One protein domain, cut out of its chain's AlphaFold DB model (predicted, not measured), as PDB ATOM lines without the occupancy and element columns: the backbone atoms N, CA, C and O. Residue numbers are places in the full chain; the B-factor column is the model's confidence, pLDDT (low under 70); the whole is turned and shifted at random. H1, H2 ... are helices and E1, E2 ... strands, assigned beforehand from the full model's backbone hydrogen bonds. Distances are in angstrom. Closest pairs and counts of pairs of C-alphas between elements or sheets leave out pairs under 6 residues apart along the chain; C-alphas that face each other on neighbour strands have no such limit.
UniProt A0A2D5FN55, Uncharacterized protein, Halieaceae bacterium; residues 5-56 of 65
ATOM      1  N   SER A   5     202.246 157.149 195.370       94.12
ATOM      2  CA  SER A   5     200.839 157.514 195.199       94.12
ATOM      3  C   SER A   5     200.424 157.303 193.744       94.12
ATOM      4  O   SER A   5     200.981 157.935 192.845       94.12
ATOM      5  N   LEU A   6     199.467 156.406 193.518       94.06
ATOM      6  CA  LEU A   6     198.979 155.991 192.203       94.06
ATOM      7  C   LEU A   6     197.524 156.431 192.011       94.06
ATOM      8  O   LEU A   6     196.787 156.567 192.982       94.06
ATOM      9  N   ALA A   7     197.103 156.650 190.767       93.25
ATOM     10  CA  ALA A   7     195.688 156.847 190.452       93.25
ATOM     11  C   ALA A   7     194.943 155.501 190.473       93.25
ATOM     12  O   ALA A   7     195.537 154.468 190.163       93.25
ATOM     13  N   SER A   8     193.644 155.508 190.772       92.75
ATOM     14  CA  SER A   8     192.796 154.306 190.745       92.75
ATOM     15  C   SER A   8     192.649 153.667 189.360       92.75
ATOM     16  O   SER A   8     192.315 152.493 189.262       92.75
ATOM     17  N   SER A   9     192.958 154.406 188.290       93.81
ATOM     18  CA  SER A   9     192.983 153.899 186.913       93.81
ATOM     19  C   SER A   9     194.230 153.077 186.570       93.81
ATOM     20  O   SER A   9     194.337 152.560 185.460       93.81
ATOM     21  N   VAL A  10     195.222 153.022 187.463       93.69
ATOM     22  CA  VAL A  10     196.458 152.267 187.238       93.69
ATOM     23  C   VAL A  10     196.164 150.770 187.319       93.69
ATOM     24  O   VAL A  10     195.476 150.311 188.227       93.69
ATOM     25  N   ALA A  11     196.723 150.007 186.381       94.19
ATOM     26  CA  ALA A  11     196.557 148.560 186.330       94.19
ATOM     27  C   ALA A  11     197.076 147.877 187.609       94.19
ATOM     28  O   ALA A  11     198.137 148.229 188.139       94.19
ATOM     29  N   THR A  12     196.348 146.863 188.075       93.62
ATOM     30  CA  THR A  12     196.625 146.138 189.322       93.62
ATOM     31  C   THR A  12     198.037 145.547 189.364       93.62
ATOM     32  O   THR A  12     198.671 145.536 190.419       93.62
ATOM     33  N   GLU A  13     198.591 145.117 188.228       96.19
ATOM     34  CA  GLU A  13     199.962 144.602 188.131       96.19
ATOM     35  C   GLU A  13     200.997 145.651 188.549       96.19
ATOM     36  O   GLU A  13     201.959 145.339 189.251       96.19
ATOM     37  N   THR A  14     200.774 146.912 188.172       93.12
ATOM     38  CA  THR A  14     201.669 148.022 188.527       93.12
ATOM     39  C   THR A  14     201.575 148.340 190.017       93.12
ATOM     40  O   THR A  14     202.593 148.584 190.664       93.12
ATOM     41  N   VAL A  15     200.368 148.286 190.586       93.69
ATOM     42  CA  VAL A  15     200.151 148.456 192.032       93.69
ATOM     43  C   VAL A  15     200.895 147.365 192.812       93.69
ATOM     44  O   VAL A  15     201.609 147.670 193.768       93.69
ATOM     45  N   ASN A  16     200.800 146.111 192.359       95.44
ATOM     46  CA  ASN A  16     201.482 144.969 192.971       95.44
ATOM     47  C   ASN A  16     203.009 145.077 192.896       95.44
ATOM     48  O   ASN A  16     203.694 144.762 193.868       95.44
ATOM     49  N   GLU A  17     203.554 145.540 191.772       94.69
ATOM     50  CA  GLU A  17     204.999 145.735 191.630       94.69
ATOM     51  C   GLU A  17     205.517 146.814 192.591       94.69
ATOM     52  O   GLU A  17     206.525 146.628 193.279       94.69
ATOM     53  N   VAL A  18     204.787 147.926 192.713       92.88
ATOM     54  CA  VAL A  18     205.127 148.984 193.670       92.88
ATOM     55  C   VAL A  18     205.030 148.472 195.109       92.88
ATOM     56  O   VAL A  18     205.949 148.717 195.889       92.88
ATOM     57  N   LEU A  19     203.982 147.720 195.456       94.12
ATOM     58  CA  LEU A  19     203.827 147.093 196.774       94.12
ATOM     59  C   LEU A  19     204.974 146.139 197.105       94.12
ATOM     60  O   LEU A  19     205.493 146.178 198.218       94.12
ATOM     61  N   ARG A  20     205.419 145.320 196.147       94.56
ATOM     62  CA  ARG A  20     206.538 144.392 196.352       94.56
ATOM     63  C   ARG A  20     207.829 145.129 196.710       94.56
ATOM     64  O   ARG A  20     208.578 144.667 197.565       94.56
ATOM     65  N   ARG A  21     208.085 146.275 196.073       92.81
ATOM     66  CA  ARG A  21     209.306 147.068 196.281       92.81
ATOM     67  C   ARG A  21     209.237 147.988 197.501       92.81
ATOM     68  O   ARG A  21     210.252 148.191 198.159       92.81
ATOM     69  N   ALA A  22     208.080 148.594 197.756       91.38
ATOM     70  CA  ALA A  22     207.911 149.664 198.741       91.38
ATOM     71  C   ALA A  22     207.121 149.248 199.994       91.38
ATOM     72  O   ALA A  22     206.963 150.066 200.898       91.38
ATOM     73  N   SER A  23     206.596 148.019 200.042       91.44
ATOM     74  CA  SER A  23     205.757 147.444 201.112       91.44
ATOM     75  C   SER A  23     204.417 148.147 201.368       91.44
ATOM     76  O   SER A  23     203.557 147.587 202.040       91.44
ATOM     77  N   ALA A  24     204.209 149.345 200.822       93.88
ATOM     78  CA  ALA A  24     202.974 150.104 200.911       93.88
ATOM     79  C   ALA A  24     202.807 151.026 199.690       93.88
ATOM     80  O   ALA A  24     203.780 151.527 199.118       93.88
ATOM     81  N   VAL A  25     201.554 151.271 199.308       93.94
ATOM     82  CA  VAL A  25     201.170 152.168 198.213       93.94
ATOM     83  C   VAL A  25     199.868 152.879 198.568       93.94
ATOM     84  O   VAL A  25     198.992 152.297 199.204       93.94
ATOM     85  N   MET A  26     199.735 154.137 198.161       94.50
ATOM     86  CA  MET A  26     198.485 154.886 198.254       94.50
ATOM     87  C   MET A  26     197.806 154.885 196.885       94.50
ATOM     88  O   MET A  26     198.421 155.286 195.898       94.50
ATOM     89  N   VAL A  27     196.535 154.491 196.824       94.56
ATOM     90  CA  VAL A  27     195.710 154.617 195.614       94.56
ATOM     91  C   VAL A  27     194.741 155.779 195.809       94.56
ATOM     92  O   VAL A  27     193.913 155.760 196.717       94.56
ATOM     93  N   ARG A  28     194.884 156.820 194.991       94.12
ATOM     94  CA  ARG A  28     194.028 158.009 195.006       94.12
ATOM     95  C   ARG A  28     192.727 157.732 194.277       94.12
ATOM     96  O   ARG A  28     192.721 156.982 193.302       94.12
ATOM     97  N   ASP A  29     191.661 158.375 194.747       92.62
ATOM     98  CA  ASP A  29     190.346 158.353 194.102       92.62
ATOM     99  C   ASP A  29     189.838 156.918 193.856       92.62
ATOM    100  O   ASP A  29     189.248 156.613 192.820       92.62
ATOM    101  N   LEU A  30     190.130 156.008 194.798       93.62
ATOM    102  CA  LEU A  30     189.745 154.594 194.724       93.62
ATOM    103  C   LEU A  30     188.225 154.408 194.783       93.62
ATOM    104  O   LEU A  30     187.681 153.530 194.121       93.62
ATOM    105  N   ALA A  31     187.553 155.236 195.578       93.75
ATOM    106  CA  ALA A  31     186.111 155.224 195.736       93.75
ATOM    107  C   ALA A  31     185.547 156.620 195.469       93.75
ATOM    108  O   ALA A  31     186.134 157.629 195.860       93.75
ATOM    109  N   ALA A  32     184.382 156.663 194.825       94.56
ATOM    110  CA  ALA A  32     183.625 157.894 194.671       94.56
ATOM    111  C   ALA A  32     183.116 158.386 196.035       94.56
ATOM    112  O   ALA A  32     182.760 157.588 196.904       94.56
ATOM    113  N   VAL A  33     183.017 159.706 196.197       95.06
ATOM    114  CA  VAL A  33     182.565 160.348 197.445       95.06
ATOM    115  C   VAL A  33     181.190 159.839 197.889       95.06
ATOM    116  O   VAL A  33     180.961 159.645 199.076       95.06
ATOM    117  N   GLN A  34     180.289 159.562 196.946       95.69
ATOM    118  CA  GLN A  34     178.955 159.039 197.238       95.69
ATOM    119  C   GLN A  34     179.021 157.678 197.940       95.69
ATOM    120  O   GLN A  34     178.340 157.483 198.940       95.69
ATOM    121  N   LEU A  35     179.882 156.770 197.466       96.31
ATOM    122  CA  LEU A  35     180.079 155.461 198.092       96.31
ATOM    123  C   LEU A  35     180.670 155.605 199.498       96.31
ATOM    124  O   LEU A  35     180.222 154.935 200.424       96.31
ATOM    125  N   ILE A  36     181.646 156.505 199.661       97.00
ATOM    126  CA  ILE A  36     182.251 156.796 200.965       97.00
ATOM    127  C   ILE A  36     181.181 157.277 201.949       97.00
ATOM    128  O   ILE A  36     181.131 156.782 203.074       97.00
ATOM    129  N   ASN A  37     180.304 158.190 201.528       97.50
ATOM    130  CA  ASN A  37     179.239 158.717 202.379       97.50
ATOM    131  C   ASN A  37     178.231 157.631 202.764       97.50
ATOM    132  O   ASN A  37     177.968 157.465 203.951       97.50
ATOM    133  N   THR A  38     177.742 156.840 201.802       97.88
ATOM    134  CA  THR A  38     176.796 155.744 202.077       97.88
ATOM    135  C   THR A  38     177.361 154.746 203.086       97.88
ATOM    136  O   THR A  38     176.700 154.421 204.068       97.88
ATOM    137  N   VAL A  39     178.603 154.292 202.889       97.31
ATOM    138  CA  VAL A  39     179.241 153.341 203.813       97.31
ATOM    139  C   VAL A  39     179.491 153.981 205.180       97.31
ATOM    140  O   VAL A  39     179.310 153.333 206.206       97.31
ATOM    141  N   SER A  40     179.872 155.260 205.223       97.19
ATOM    142  CA  SER A  40     180.109 155.970 206.488       97.19
ATOM    143  C   SER A  40     178.828 156.130 207.308       97.19
ATOM    144  O   SER A  40     178.858 155.949 208.523       97.19
ATOM    145  N   GLU A  41     177.705 156.447 206.662       97.44
ATOM    146  CA  GLU A  41     176.392 156.538 207.308       97.44
ATOM    147  C   GLU A  41     175.947 155.182 207.863       97.44
ATOM    148  O   GLU A  41     175.518 155.099 209.015       97.44
ATOM    149  N   GLU A  42     176.119 154.111 207.086       97.00
ATOM    150  CA  GLU A  42     175.798 152.752 207.523       97.00
ATOM    151  C   GLU A  42     176.637 152.329 208.736       97.00
ATOM    152  O   GLU A  42     176.099 151.826 209.725       97.00
ATOM    153  N   LEU A  43     177.953 152.553 208.688       96.69
ATOM    154  CA  LEU A  43     178.843 152.234 209.802       96.69
ATOM    155  C   LEU A  43     178.487 153.046 211.045       96.69
ATOM    156  O   LEU A  43     178.451 152.490 212.139       96.69
ATOM    157  N   ARG A  44     178.177 154.337 210.890       96.00
ATOM    158  CA  ARG A  44     177.763 155.191 212.004       96.00
ATOM    159  C   ARG A  44     176.495 154.672 212.675       96.00
ATOM    160  O   ARG A  44     176.477 154.555 213.893       96.00
ATOM    161  N   ALA A  45     175.475 154.306 211.898       94.50
ATOM    162  CA  ALA A  45     174.237 153.755 212.443       94.50
ATOM    163  C   ALA A  45     174.481 152.468 213.253       94.50
ATOM    164  O   ALA A  45     173.882 152.285 214.311       94.50
ATOM    165  N   ARG A  46     175.389 151.600 212.787       93.12
ATOM    166  CA  ARG A  46     175.782 150.378 213.509       93.12
ATOM    167  C   ARG A  46     176.543 150.692 214.797       93.12
ATOM    168  O   ARG A  46     176.194 150.152 215.837       93.12
ATOM    169  N   PHE A  47     177.517 151.602 214.749       93.00
ATOM    170  CA  PHE A  47     178.254 152.028 215.943       93.00
ATOM    171  C   PHE A  47     177.342 152.656 217.002       93.00
ATOM    172  O   PHE A  47     177.494 152.373 218.190       93.00
ATOM    173  N   ASP A  48     176.388 153.490 216.585       91.44
ATOM    174  CA  ASP A  48     175.427 154.117 217.496       91.44
ATOM    175  C   ASP A  48     174.487 153.069 218.125       91.44
ATOM    176  O   ASP A  48     174.183 153.154 219.316       91.44
ATOM    177  N   ALA A  49     174.072 152.052 217.359       88.94
ATOM    178  CA  ALA A  49     173.270 150.937 217.865       88.94
ATOM    179  C   ALA A  49     174.042 150.069 218.876       88.94
ATOM    180  O   ALA A  49     173.514 149.768 219.947       88.94
ATOM    181  N   ASP A  50     175.299 149.728 218.579       84.81
ATOM    182  CA  ASP A  50     176.160 148.954 219.484       84.81
ATOM    183  C   ASP A  50     176.383 149.706 220.808       84.81
ATOM    184  O   ASP A  50     176.216 149.139 221.888       84.81
ATOM    185  N   ARG A  51     176.639 151.021 220.744       76.81
ATOM    186  CA  ARG A  51     176.783 151.886 221.927       76.81
ATOM    187  C   ARG A  51     175.497 151.990 222.760       76.81
ATOM    188  O   ARG A  51     175.569 152.143 223.979       76.81
ATOM    189  N   GLY A  52     174.322 151.942 222.130       71.38
ATOM    190  CA  GLY A  52     173.031 151.958 222.827       71.38
ATOM    191  C   GLY A  52     172.751 150.677 223.623       71.38
ATOM    192  O   GLY A  52     172.137 150.734 224.691       71.38
ATOM    193  N   ASN A  53     173.254 149.532 223.156       60.06
ATOM    194  CA  ASN A  53     173.080 148.251 223.840       60.06
ATOM    195  C   ASN A  53     173.971 148.116 225.088       60.06
ATOM    196  O   ASN A  53     173.535 147.522 226.069       60.06
ATOM    197  N   GLU A  54     175.164 148.721 225.110       57.72
ATOM    198  CA  GLU A  54     176.080 148.663 226.269       57.72
ATOM    199  C   GLU A  54     175.537 149.365 227.529       57.72
ATOM    200  O   GLU A  54     175.936 149.041 228.646       57.72
ATOM    201  N   HIS A  55     174.614 150.319 227.379       51.78
ATOM    202  CA  HIS A  55     174.022 151.065 228.498       51.78
ATOM    203  C   HIS A  55     172.724 150.452 229.051       51.78
ATOM    204  O   HIS A  55     172.234 150.912 230.081       51.78
ATOM    205  N   SER A  56     172.165 149.430 228.398       52.69
ATOM    206  CA  SER A  56     170.848 148.879 228.754       52.69
ATOM    207  C   SER A  56     170.900 147.782 229.834       52.69
ATOM    208  O   SER A  56     169.870 147.467 230.423       52.69
TER     209      SER A  56
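Overview. This is residues 5 to 56 of the 65 residues of an uncharacterized protein of Halieaceae bacterium (UniProt A0A2D5FN55). Picture a small head, two short parallel strands E1 and E2 with helix H1 packed on them, from which residues 32 to 56 stick out as a long arm, nearly all of it helix H2. This arm makes the length. The printed part has 52 residues, with two named strands and two named helices in the order E1, H1, E2, H2 along the chain, and its class is mostly helix. The whole is extended, with a radius of gyration of the C-alphas of 17.3 A and spans of 50 by 24 by 14 A.

Arrangement. Start at E1, residues 5 to 7, and its parallel neighbour E2, residues 25 to 28, at 41 degrees; N 6 and O 26 are 2.8 A apart, within hydrogen-bond range. Between them in the chain comes H1, residues 12 to 22, giving a strand-helix-strand unit, two parallel neighbour strands joined through a helix, with a right-handed crossover. The closest C-alphas of H1 and E2 are those of Leu 19 and Val 25, 5.9 A apart. H2, residues 33 to 54, is apart from E1 and H1. In H1 and H2 every O i to N i+4 pair is within hydrogen-bond range.

Along the chain. Find C-alpha 5 at (200.839, 157.514, 195.199), where E1 begins; E1 is 7.0 A long, H1 15.1 A and E2 9.8 A. From C-alpha 33 at (182.565, 160.348, 197.445), H2 runs 31.8 A to C-alpha 54 at (176.080, 148.663, 226.269).

Size, cuts and confidence. Look at Thr 14 and Ser 56, whose C-alphas are the two farthest apart, 50.7 A. The printed part has no cut, and its three links are tight. In the B-factor column, residues 53 to 56 are under 70.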